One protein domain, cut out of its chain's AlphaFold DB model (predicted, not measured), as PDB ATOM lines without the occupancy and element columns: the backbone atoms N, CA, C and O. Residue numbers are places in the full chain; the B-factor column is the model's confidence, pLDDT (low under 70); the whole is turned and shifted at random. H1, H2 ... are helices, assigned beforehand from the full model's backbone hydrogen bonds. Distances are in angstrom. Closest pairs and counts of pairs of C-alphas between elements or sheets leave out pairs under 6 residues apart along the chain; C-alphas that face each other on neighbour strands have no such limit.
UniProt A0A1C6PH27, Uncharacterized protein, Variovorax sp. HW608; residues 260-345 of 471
ATOM      1  N   GLU A 260     118.821 125.473  77.428       87.12
ATOM      2  CA  GLU A 260     118.433 125.368  76.030       87.12
ATOM      3  C   GLU A 260     119.444 126.104  75.155       87.12
ATOM      4  O   GLU A 260     119.677 127.301  75.306       87.12
ATOM      5  N   ARG A 261     119.997 125.405  74.158       89.62
ATOM      6  CA  ARG A 261     120.788 126.044  73.101       89.62
ATOM      7  C   ARG A 261     119.882 126.940  72.252       89.62
ATOM      8  O   ARG A 261     119.311 126.473  71.263       89.62
ATOM      9  N   VAL A 262     119.710 128.196  72.661       93.44
ATOM     10  CA  VAL A 262     118.926 129.202  71.937       93.44
ATOM     11  C   VAL A 262     119.758 129.732  70.773       93.44
ATOM     12  O   VAL A 262     120.876 130.197  70.946       93.44
ATOM     13  N   CYS A 263     119.210 129.651  69.566       93.88
ATOM     14  CA  CYS A 263     119.779 130.265  68.370       93.88
ATOM     15  C   CYS A 263     118.646 130.792  67.488       93.88
ATOM     16  O   CYS A 263     117.487 130.402  67.666       93.88
ATOM     17  N   TRP A 264     118.980 131.629  66.503       93.69
ATOM     18  CA  TRP A 264     118.030 132.214  65.549       93.69
ATOM     19  C   TRP A 264     117.034 131.202  64.984       93.69
ATOM     20  O   TRP A 264     115.821 131.394  65.064       93.69
ATOM     21  N   TYR A 265     117.544 130.094  64.442       91.50
ATOM     22  CA  TYR A 265     116.711 129.060  63.835       91.50
ATOM     23  C   TYR A 265     115.758 128.427  64.854       91.50
ATOM     24  O   TYR A 265     114.559 128.307  64.601       91.50
ATOM     25  N   ARG A 266     116.269 128.065  66.035       90.44
ATOM     26  CA  ARG A 266     115.468 127.407  67.069       90.44
ATOM     27  C   ARG A 266     114.390 128.339  67.614       90.44
ATOM     28  O   ARG A 266     113.253 127.895  67.755       90.44
ATOM     29  N   LEU A 267     114.712 129.613  67.852       93.38
ATOM     30  CA  LEU A 267     113.744 130.609  68.311       93.38
ATOM     31  C   LEU A 267     112.666 130.853  67.243       93.38
ATOM     32  O   LEU A 267     111.478 130.795  67.551       93.38
ATOM     33  N   LYS A 268     113.060 130.991  65.969       93.00
ATOM     34  CA  LYS A 268     112.145 131.156  64.827       93.00
ATOM     35  C   LYS A 268     111.177 129.980  64.645       93.00
ATOM     36  O   LYS A 268     110.029 130.182  64.244       93.00
ATOM     37  N   VAL A 269     111.626 128.749  64.901       86.75
ATOM     38  CA  VAL A 269     110.813 127.532  64.721       86.75
ATOM     39  C   VAL A 269     109.942 127.241  65.946       86.75
ATOM     40  O   VAL A 269     108.733 127.020  65.792       86.75
ATOM     41  N   LYS A 270     110.537 127.253  67.148       87.12
ATOM     42  CA  LYS A 270     109.870 126.868  68.403       87.12
ATOM     43  C   LYS A 270     109.038 127.991  69.023       87.12
ATOM     44  O   LYS A 270     107.956 127.711  69.521       87.12
ATOM     45  N   SER A 271     109.494 129.238  68.925       92.50
ATOM     46  CA  SER A 271     108.888 130.401  69.593       92.50
ATOM     47  C   SER A 271     108.691 131.556  68.607       92.50
ATOM     48  O   SER A 271     109.147 132.674  68.827       92.50
ATOM     49  N   ARG A 272     108.017 131.279  67.484       94.00
ATOM     50  CA  ARG A 272     107.905 132.201  66.336       94.00
ATOM     51  C   ARG A 272     107.399 133.607  66.679       94.00
ATOM     52  O   ARG A 272     107.895 134.564  66.103       94.00
ATOM     53  N   TYR A 273     106.451 133.728  67.608       95.19
ATOM     54  CA  TYR A 273     105.915 135.020  68.043       95.19
ATOM     55  C   TYR A 273     106.972 135.828  68.803       95.19
ATOM     56  O   TYR A 273     107.271 136.948  68.416       95.19
ATOM     57  N   LEU A 274     107.651 135.208  69.772       96.00
ATOM     58  CA  LEU A 274     108.785 135.814  70.476       96.00
ATOM     59  C   LEU A 274     109.915 136.225  69.527       96.00
ATOM     60  O   LEU A 274     110.455 137.320  69.651       96.00
ATOM     61  N   PHE A 275     110.243 135.366  68.560       96.31
ATOM     62  CA  PHE A 275     111.239 135.676  67.541       96.31
ATOM     63  C   PHE A 275     110.856 136.924  66.735       96.31
ATOM     64  O   PHE A 275     111.647 137.860  66.662       96.31
ATOM     65  N   TRP A 276     109.657 136.956  66.145       96.25
ATOM     66  CA  TRP A 276     109.245 138.088  65.311       96.25
ATOM     67  C   TRP A 276     108.996 139.359  66.110       96.25
ATOM     68  O   TRP A 276     109.322 140.426  65.609       96.25
ATOM     69  N   PHE A 277     108.512 139.266  67.347       97.44
ATOM     70  CA  PHE A 277     108.400 140.423  68.229       97.44
ATOM     71  C   PHE A 277     109.756 141.105  68.430       97.44
ATOM     72  O   PHE A 277     109.870 142.312  68.237       97.44
ATOM     73  N   LEU A 278     110.797 140.330  68.756       97.31
ATOM     74  CA  LEU A 278     112.150 140.859  68.944       97.31
ATOM     75  C   LEU A 278     112.763 141.353  67.634       97.31
ATOM     76  O   LEU A 278     113.398 142.394  67.628       97.31
ATOM     77  N   VAL A 279     112.547 140.663  66.513       96.50
ATOM     78  CA  VAL A 279     113.012 141.152  65.203       96.50
ATOM     79  C   VAL A 279     112.383 142.499  64.843       96.50
ATOM     80  O   VAL A 279     113.063 143.340  64.269       96.50
ATOM     81  N   LEU A 280     111.098 142.696  65.148       96.69
ATOM     82  CA  LEU A 280     110.371 143.914  64.790       96.69
ATOM     83  C   LEU A 280     110.666 145.087  65.733       96.69
ATOM     84  O   LEU A 280     110.678 146.219  65.273       96.69
ATOM     85  N   ASN A 281     110.907 144.825  67.022       97.62
ATOM     86  CA  ASN A 281     111.036 145.878  68.037       97.62
ATOM     87  C   ASN A 281     112.467 146.072  68.565       97.62
ATOM     88  O   ASN A 281     112.755 147.097  69.170       97.62
ATOM     89  N   ASP A 282     113.355 145.085  68.412       97.62
ATOM     90  CA  ASP A 282     114.666 145.080  69.073       97.62
ATOM     91  C   ASP A 282     115.674 144.124  68.405       97.62
ATOM     92  O   ASP A 282     116.295 143.243  69.018       97.62
ATOM     93  N   ARG A 283     115.812 144.274  67.085       95.56
ATOM     94  CA  ARG A 283     116.645 143.399  66.252       95.56
ATOM     95  C   ARG A 283     118.106 143.388  66.695       95.56
ATOM     96  O   ARG A 283     118.719 142.323  66.752       95.56
ATOM     97  N   VAL A 284     118.642 144.559  67.030       95.38
ATOM     98  CA  VAL A 284     120.057 144.739  67.372       95.38
ATOM     99  C   VAL A 284     120.422 143.942  68.627       95.38
ATOM    100  O   VAL A 284     121.453 143.270  68.657       95.38
ATOM    101  N   TRP A 285     119.567 143.948  69.654       96.56
ATOM    102  CA  TRP A 285     119.786 143.131  70.848       96.56
ATOM    103  C   TRP A 285     119.755 141.635  70.528       96.56
ATOM    104  O   TRP A 285     120.611 140.881  70.998       96.56
ATOM    105  N   LEU A 286     118.796 141.199  69.704       95.81
ATOM    106  CA  LEU A 286     118.668 139.797  69.309       95.81
ATOM    107  C   LEU A 286     119.904 139.307  68.534       95.81
ATOM    108  O   LEU A 286     120.386 138.201  68.791       95.81
ATOM    109  N   GLU A 287     120.431 140.129  67.619       94.06
ATOM    110  CA  GLU A 287     121.654 139.857  66.850       94.06
ATOM    111  C   GLU A 287     122.885 139.759  67.755       94.06
ATOM    112  O   GLU A 287     123.623 138.775  67.665       94.06
ATOM    113  N   ARG A 288     123.058 140.705  68.691       94.88
ATOM    114  CA  ARG A 288     124.141 140.644  69.686       94.88
ATOM    115  C   ARG A 288     124.044 139.393  70.558       94.88
ATOM    116  O   ARG A 288     125.061 138.790  70.887       94.88
ATOM    117  N   ARG A 289     122.830 138.984  70.947       95.75
ATOM    118  CA  ARG A 289     122.638 137.898  71.918       95.75
ATOM    119  C   ARG A 289     122.775 136.496  71.328       95.75
ATOM    120  O   ARG A 289     123.270 135.610  72.019       95.75
ATOM    121  N   LEU A 290     122.297 136.263  70.105       92.31
ATOM    122  CA  LEU A 290     122.228 134.921  69.499       92.31
ATOM    123  C   LEU A 290     123.260 134.688  68.386       92.31
ATOM    124  O   LEU A 290     123.116 133.719  67.633       92.31
ATOM    125  N   ALA A 291     124.280 135.552  68.324       84.69
ATOM    126  CA  ALA A 291     125.243 135.717  67.238       84.69
ATOM    127  C   ALA A 291     124.603 136.216  65.922       84.69
ATOM    128  O   ALA A 291     123.442 135.894  65.624       84.69
ATOM    129  N   PRO A 292     125.339 137.006  65.117       73.25
ATOM    130  CA  PRO A 292     124.828 137.542  63.866       73.25
ATOM    131  C   PRO A 292     124.483 136.419  62.889       73.25
ATOM    132  O   PRO A 292     125.140 135.376  62.792       73.25
ATOM    133  N   ARG A 293     123.399 136.630  62.145       71.44
ATOM    134  CA  ARG A 293     122.956 135.685  61.130       71.44
ATOM    135  C   ARG A 293     123.867 135.815  59.910       71.44
ATOM    136  O   ARG A 293     124.064 136.910  59.412       71.44
ATOM    137  N   ARG A 294     124.325 134.688  59.351       72.62
ATOM    138  CA  ARG A 294     125.143 134.668  58.115       72.62
ATOM    139  C   ARG A 294     124.455 135.270  56.878       72.62
ATOM    140  O   ARG A 294     125.095 135.432  55.852       72.62
ATOM    141  N   ARG A 295     123.143 135.511  56.935       85.12
ATOM    142  CA  ARG A 295     122.353 136.101  55.849       85.12
ATOM    143  C   ARG A 295     121.443 137.169  56.418       85.12
ATOM    144  O   ARG A 295     120.769 136.920  57.425       85.12
ATOM    145  N   GLU A 296     121.389 138.296  55.726       88.25
ATOM    146  CA  GLU A 296     120.509 139.404  56.053       88.25
ATOM    147  C   GLU A 296     119.049 138.930  56.120       88.25
ATOM    148  O   GLU A 296     118.557 138.175  55.273       88.25
ATOM    149  N   LEU A 297     118.351 139.290  57.200       90.19
ATOM    150  CA  LEU A 297     116.933 138.986  57.334       90.19
ATOM    151  C   LEU A 297     116.127 140.100  56.662       90.19
ATOM    152  O   LEU A 297     115.924 141.153  57.259       90.19
ATOM    153  N   LYS A 298     115.594 139.825  55.468       94.56
ATOM    154  CA  LYS A 298     114.548 140.660  54.868       94.56
ATOM    155  C   LYS A 298     113.243 140.478  55.649       94.56
ATOM    156  O   LYS A 298     112.772 139.347  55.818       94.56
ATOM    157  N   ILE A 299     112.686 141.577  56.153       95.88
ATOM    158  CA  ILE A 299     111.380 141.602  56.819       95.88
ATOM    159  C   ILE A 299     110.327 141.885  55.738       95.88
ATOM    160  O   ILE A 299     110.399 142.945  55.125       95.88
ATOM    161  N   PRO A 300     109.378 140.967  55.482       96.38
ATOM    162  CA  PRO A 300     108.334 141.187  54.482       96.38
ATOM    163  C   PRO A 300     107.459 142.399  54.810       96.38
ATOM    164  O   PRO A 300     107.261 142.709  55.990       96.38
ATOM    165  N   ALA A 301     106.887 143.047  53.800       97.75
ATOM    166  CA  ALA A 301     105.877 144.084  53.991       97.75
ATOM    167  C   ALA A 301     104.592 143.502  54.617       97.75
ATOM    168  O   ALA A 301     104.374 142.288  54.633       97.75
ATOM    169  N   VAL A 302     103.726 144.361  55.167       97.94
ATOM    170  CA  VAL A 302     102.437 143.914  55.732       97.94
ATOM    171  C   VAL A 302     101.545 143.316  54.637       97.94
ATOM    172  O   VAL A 302     100.947 142.267  54.856       97.94
ATOM    173  N   SER A 303     101.518 143.907  53.440       97.12
ATOM    174  CA  SER A 303     100.789 143.378  52.276       97.12
ATOM    175  C   SER A 303     101.239 141.968  51.878       97.12
ATOM    176  O   SER A 303     100.395 141.096  51.692       97.12
ATOM    177  N   GLU A 304     102.550 141.708  51.846       96.69
ATOM    178  CA  GLU A 304     103.110 140.376  51.563       96.69
ATOM    179  C   GLU A 304     102.705 139.346  52.633       96.69
ATOM    180  O   GLU A 304     102.438 138.183  52.328       96.69
ATOM    181  N   ASP A 305     102.624 139.755  53.904       97.25
ATOM    182  CA  ASP A 305     102.118 138.887  54.972       97.25
ATOM    183  C   ASP A 305     100.633 138.580  54.804       97.25
ATOM    184  O   ASP A 305     100.229 137.424  54.977       97.25
ATOM    185  N   ARG A 306      99.830 139.596  54.462       96.31
ATOM    186  CA  ARG A 306      98.402 139.428  54.178       96.31
ATOM    187  C   ARG A 306      98.206 138.436  53.043       96.31
ATOM    188  O   ARG A 306      97.459 137.468  53.197       96.31
ATOM    189  N   GLU A 307      98.934 138.624  51.949       94.50
ATOM    190  CA  GLU A 307      98.919 137.730  50.801       94.50
ATOM    191  C   GLU A 307      99.331 136.311  51.204       94.50
ATOM    192  O   GLU A 307      98.558 135.381  51.002       94.50
ATOM    193  N   ALA A 308     100.470 136.127  51.879       93.12
ATOM    194  CA  ALA A 308     100.940 134.805  52.301       93.12
ATOM    195  C   ALA A 308      99.949 134.079  53.232       93.12
ATOM    196  O   ALA A 308      99.806 132.848  53.196       93.12
ATOM    197  N   ILE A 309      99.240 134.835  54.079       92.06
ATOM    198  CA  ILE A 309      98.147 134.322  54.906       92.06
ATOM    199  C   ILE A 309      96.975 133.882  54.025       92.06
ATOM    200  O   ILE A 309      96.442 132.782  54.239       92.06
ATOM    201  N   LEU A 310      96.583 134.699  53.044       90.06
ATOM    202  CA  LEU A 310      95.441 134.494  52.153       90.06
ATOM    203  C   LEU A 310      95.658 133.375  51.124       90.06
ATOM    204  O   LEU A 310      94.939 132.368  51.171       90.06
ATOM    205  N   THR A 311      96.673 133.507  50.275       84.62
ATOM    206  CA  THR A 311      96.948 132.675  49.090       84.62
ATOM    207  C   THR A 311      97.455 131.277  49.434       84.62
ATOM    208  O   THR A 311      97.390 130.363  48.618       84.62
ATOM    209  N   GLY A 312      97.853 131.044  50.688       67.31
ATOM    210  CA  GLY A 312      98.213 129.708  51.151       67.31
ATOM    211  C   GLY A 312      99.585 129.263  50.658       67.31
ATOM    212  O   GLY A 312      99.737 128.107  50.266       67.31
ATOM    213  N   SER A 313     100.580 130.152  50.771       76.06
ATOM    214  CA  SER A 313     102.004 129.802  50.700       76.06
ATOM    215  C   SER A 313     102.336 128.604  51.606       76.06
ATOM    216  O   SER A 313     101.513 128.165  52.418       76.06
ATOM    217  N   SER A 314     103.565 128.081  51.517       84.75
ATOM    218  CA  SER A 314     104.001 126.958  52.363       84.75
ATOM    219  C   SER A 314     103.573 127.147  53.828       84.75
ATOM    220  O   SER A 314     103.631 128.253  54.372       84.75
ATOM    221  N   GLU A 315     103.140 126.073  54.497       79.88
ATOM    222  CA  GLU A 315     102.614 126.174  55.867       79.88
ATOM    223  C   GLU A 315     103.608 126.866  56.813       79.88
ATOM    224  O   GLU A 315     103.215 127.629  57.699       79.88
ATOM    225  N   HIS A 316     104.904 126.646  56.582       85.62
ATOM    226  CA  HIS A 316     105.963 127.342  57.287       85.62
ATOM    227  C   HIS A 316     105.912 128.860  57.063       85.62
ATOM    228  O   HIS A 316     105.846 129.596  58.046       85.62
ATOM    229  N   GLN A 317     105.907 129.341  55.813       89.44
ATOM    230  CA  GLN A 317     105.807 130.777  55.509       89.44
ATOM    231  C   GLN A 317     104.537 131.385  56.093       89.44
ATOM    232  O   GLN A 317     104.608 132.414  56.759       89.44
ATOM    233  N   ARG A 318     103.401 130.702  55.939       90.06
ATOM    234  CA  ARG A 318     102.117 131.162  56.465       90.06
ATOM    235  C   ARG A 318     102.146 131.338  57.983       90.06
ATOM    236  O   ARG A 318     101.702 132.358  58.496       90.06
ATOM    237  N   ARG A 319     102.720 130.381  58.726       89.88
ATOM    238  CA  ARG A 319     102.895 130.490  60.190       89.88
ATOM    239  C   ARG A 319     103.810 131.653  60.590       89.88
ATOM    240  O   ARG A 319     103.628 132.221  61.662       89.88
ATOM    241  N   GLN A 320     104.807 131.981  59.770       94.25
ATOM    242  CA  GLN A 320     105.700 133.119  60.007       94.25
ATOM    243  C   GLN A 320     104.983 134.449  59.721       94.25
ATOM    244  O   GLN A 320     105.103 135.369  60.525       94.25
ATOM    245  N   ALA A 321     104.192 134.520  58.646       95.69
ATOM    246  CA  ALA A 321     103.354 135.672  58.318       95.69
ATOM    247  C   ALA A 321     102.305 135.938  59.408       95.69
ATOM    248  O   ALA A 321     102.202 137.060  59.884       95.69
ATOM    249  N   TYR A 322     101.625 134.900  59.916       94.19
ATOM    250  CA  TYR A 322     100.710 135.034  61.059       94.19
ATOM    251  C   TYR A 322     101.381 135.641  62.296       94.19
ATOM    252  O   TYR A 322     100.787 136.477  62.971       94.19
ATOM    253  N   ALA A 323     102.615 135.233  62.599       94.50
ATOM    254  CA  ALA A 323     103.341 135.754  63.751       94.50
ATOM    255  C   ALA A 323     103.728 137.231  63.588       94.50
ATOM    256  O   ALA A 323     103.663 137.977  64.556       94.50
ATOM    257  N   ARG A 324     104.096 137.660  62.376       96.50
ATOM    258  CA  ARG A 324     104.385 139.071  62.074       96.50
ATOM    259  C   ARG A 324     103.121 139.928  62.038       96.50
ATOM    260  O   ARG A 324     103.098 140.984  62.662       96.50
ATOM    261  N   ALA A 325     102.071 139.462  61.363       96.25
ATOM    262  CA  ALA A 325     100.780 140.144  61.288       96.25
ATOM    263  C   ALA A 325     100.159 140.325  62.678       96.25
ATOM    264  O   ALA A 325      99.598 141.371  62.963       96.25
ATOM    265  N   TYR A 326     100.346 139.367  63.592       95.31
ATOM    266  CA  TYR A 326      99.893 139.511  64.978       95.31
ATOM    267  C   TYR A 326     100.428 140.773  65.678       95.31
ATOM    268  O   TYR A 326      99.714 141.340  66.499       95.31
ATOM    269  N   TYR A 327     101.649 141.217  65.359       95.69
ATOM    270  CA  TYR A 327     102.251 142.410  65.971       95.69
ATOM    271  C   TYR A 327     102.119 143.680  65.132       95.69
ATOM    272  O   TYR A 327     102.136 144.763  65.701       95.69
ATOM    273  N   ARG A 328     102.010 143.568  63.804       97.00
ATOM    274  CA  ARG A 328     101.948 144.732  62.899       97.00
ATOM    275  C   ARG A 328     100.544 145.094  62.431       97.00
ATOM    276  O   ARG A 328     100.336 146.202  61.966       97.00
ATOM    277  N   ASP A 329      99.624 144.138  62.472       97.31
ATOM    278  CA  ASP A 329      98.349 144.203  61.756       97.31
ATOM    279  C   ASP A 329      97.309 143.274  62.406       97.31
ATOM    280  O   ASP A 329      96.721 142.372  61.793       97.31
ATOM    281  N   ARG A 330      97.179 143.418  63.729       94.62
ATOM    282  CA  ARG A 330      96.460 142.467  64.579       94.62
ATOM    283  C   ARG A 330      94.975 142.413  64.249       94.62
ATOM    284  O   ARG A 330      94.424 141.317  64.182       94.62
ATOM    285  N   GLU A 331      94.348 143.566  64.059       95.69
ATOM    286  CA  GLU A 331      92.912 143.677  63.785       95.69
ATOM    287  C   GLU A 331      92.546 143.002  62.469       95.69
ATOM    288  O   GLU A 331      91.681 142.126  62.451       95.69
ATOM    289  N   TRP A 332      93.285 143.302  61.395       95.94
ATOM    290  CA  TRP A 332      93.114 142.631  60.110       95.94
ATOM    291  C   TRP A 332      93.315 141.119  60.234       95.94
ATOM    292  O   TRP A 332      92.518 140.341  59.713       95.94
ATOM    293  N   MET A 333      94.356 140.675  60.949       94.12
ATOM    294  CA  MET A 333      94.634 139.250  61.126       94.12
ATOM    295  C   MET A 333      93.497 138.548  61.876       94.12
ATOM    296  O   MET A 333      93.069 137.472  61.456       94.12
ATOM    297  N   LEU A 334      92.978 139.159  62.946       89.94
ATOM    298  CA  LEU A 334      91.831 138.636  63.688       89.94
ATOM    299  C   LEU A 334      90.580 138.590  62.806       89.94
ATOM    300  O   LEU A 334      89.939 137.544  62.751       89.94
ATOM    301  N   ALA A 335      90.281 139.649  62.049       90.19
ATOM    302  CA  ALA A 335      89.163 139.677  61.106       90.19
ATOM    303  C   ALA A 335      89.296 138.588  60.023       90.19
ATOM    304  O   ALA A 335      88.356 137.830  59.774       90.19
ATOM    305  N   ALA A 336      90.487 138.423  59.443       88.38
ATOM    306  CA  ALA A 336      90.776 137.406  58.434       88.38
ATOM    307  C   ALA A 336      90.690 135.971  58.991       88.38
ATOM    308  O   ALA A 336      90.289 135.046  58.279       88.38
ATOM    309  N   VAL A 337      91.067 135.749  60.257       83.12
ATOM    310  CA  VAL A 337      90.925 134.446  60.935       83.12
ATOM    311  C   VAL A 337      89.467 134.162  61.281       83.12
ATOM    312  O   VAL A 337      89.008 133.039  61.055       83.12
ATOM    313  N   SER A 338      88.731 135.156  61.775       80.50
ATOM    314  CA  SER A 338      87.307 135.040  62.100       80.50
ATOM    315  C   SER A 338      86.473 134.756  60.850       80.50
ATOM    316  O   SER A 338      85.734 133.776  60.832       80.50
ATOM    317  N   GLY A 339      86.696 135.490  59.753       75.38
ATOM    318  CA  GLY A 339      86.037 135.224  58.467       75.38
ATOM    319  C   GLY A 339      86.365 133.840  57.888       75.38
ATOM    320  O   GLY A 339      85.532 133.206  57.243       75.38
ATOM    321  N   ARG A 340      87.558 133.300  58.179       68.31
ATOM    322  CA  ARG A 340      87.937 131.929  57.794       68.31
ATOM    323  C   ARG A 340      87.272 130.848  58.630       68.31
ATOM    324  O   ARG A 340      86.956 129.799  58.068       68.31
ATOM    325  N   ARG A 341      87.084 131.067  59.935       58.28
ATOM    326  CA  ARG A 341      86.395 130.111  60.819       58.28
ATOM    327  C   ARG A 341      84.942 129.883  60.386       58.28
ATOM    328  O   ARG A 341      84.464 128.762  60.524       58.28
ATOM    329  N   SER A 342      84.318 130.872  59.749       55.97
ATOM    330  CA  SER A 342      82.972 130.768  59.169       55.97
ATOM    331  C   SER A 342      82.926 130.062  57.800       55.97
ATOM    332  O   SER A 342      81.855 129.690  57.331       55.97
ATOM    333  N   SER A 343      84.070 129.807  57.148       53.59
ATOM    334  CA  SER A 343      84.111 129.162  55.824       53.59
ATOM    335  C   SER A 343      84.105 127.628  55.908       53.59
ATOM    336  O   SER A 343      85.098 126.950  55.617       53.59
ATOM    337  N   GLY A 344      82.949 127.037  56.234       63.25
ATOM    338  CA  GLY A 344      82.702 125.604  55.996       63.25
ATOM    339  C   GLY A 344      83.095 125.174  54.571       63.25
ATOM    340  O   GLY A 344      83.599 124.071  54.367       63.25
ATOM    341  N   GLN A 345      83.027 126.106  53.618       67.31
ATOM    342  CA  GLN A 345      83.418 125.951  52.221       67.31
ATOM    343  C   GLN A 345      84.879 125.505  52.006       67.31
ATOM    344  O   GLN A 345      85.132 124.619  51.195       67.31
TER     345      GLN A 345
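What this domain is: This is residues 260 to 345 of the 471 residues of an uncharacterized protein of Variovorax sp. HW608 (UniProt A0A1C6PH27). Six helices make a rod with H5 across its middle; H2 and H4 pack on H5, H1 and H3 gather by H2 toward one end, and H6 lies toward the other. The printed part has 86 residues with six named helices, H1 to H6 in chain order, and no named strand: all helix. It is only just compact, close to loose, with a radius of gyration of the C-alphas of 14.2 A and spans of 45 by 21 by 20 A.

Where its parts are: H5, residues 315 to 328, measures 19.9 A from first to last C-alpha; H6, 330 to 341, 16.4 A; H4, 302 to 311, 14.2 A; H2, 272 to 281, 14.1 A. H3 is residues 283 to 290 and H1 264 to 270. C-alpha 264 is at (118.030, 132.214, 65.549), C-alpha 341 at (86.395, 130.111, 60.819).

How they stand to each other: H5 is the hub. It touches H2, closest C-alphas Tyr 273 and Ala 323, 5.1 A, at a steep tilt of 44 degrees, the same way. H4, H5 and H6 form an up-and-down bundle, each running against the one before; H4 touches H5 at Asp 305 and Ala 321, closest C-alphas, 4.8 A, while H5 and H6 only just touch, with 3 pairs of C-alphas within 8 A. Packing is mostly crossed, at steep tilts. H1 and H2 form a hairpin; H3 is close but not clearly touching H2, closest C-alphas Leu 278 and Leu 286, 6.6 A. Every O i to N i+4 pair is within hydrogen-bond range in H1, H2, H3, H4 and H6, and 9 of 10 in H5.

The domain as a whole: The C-alphas farthest apart, Arg 288 and Gln 345, are 46.7 A apart. The printed part has no cut; the link H3 to H4 is long. Residues 312 and 340 to 345 have pLDDT under 70.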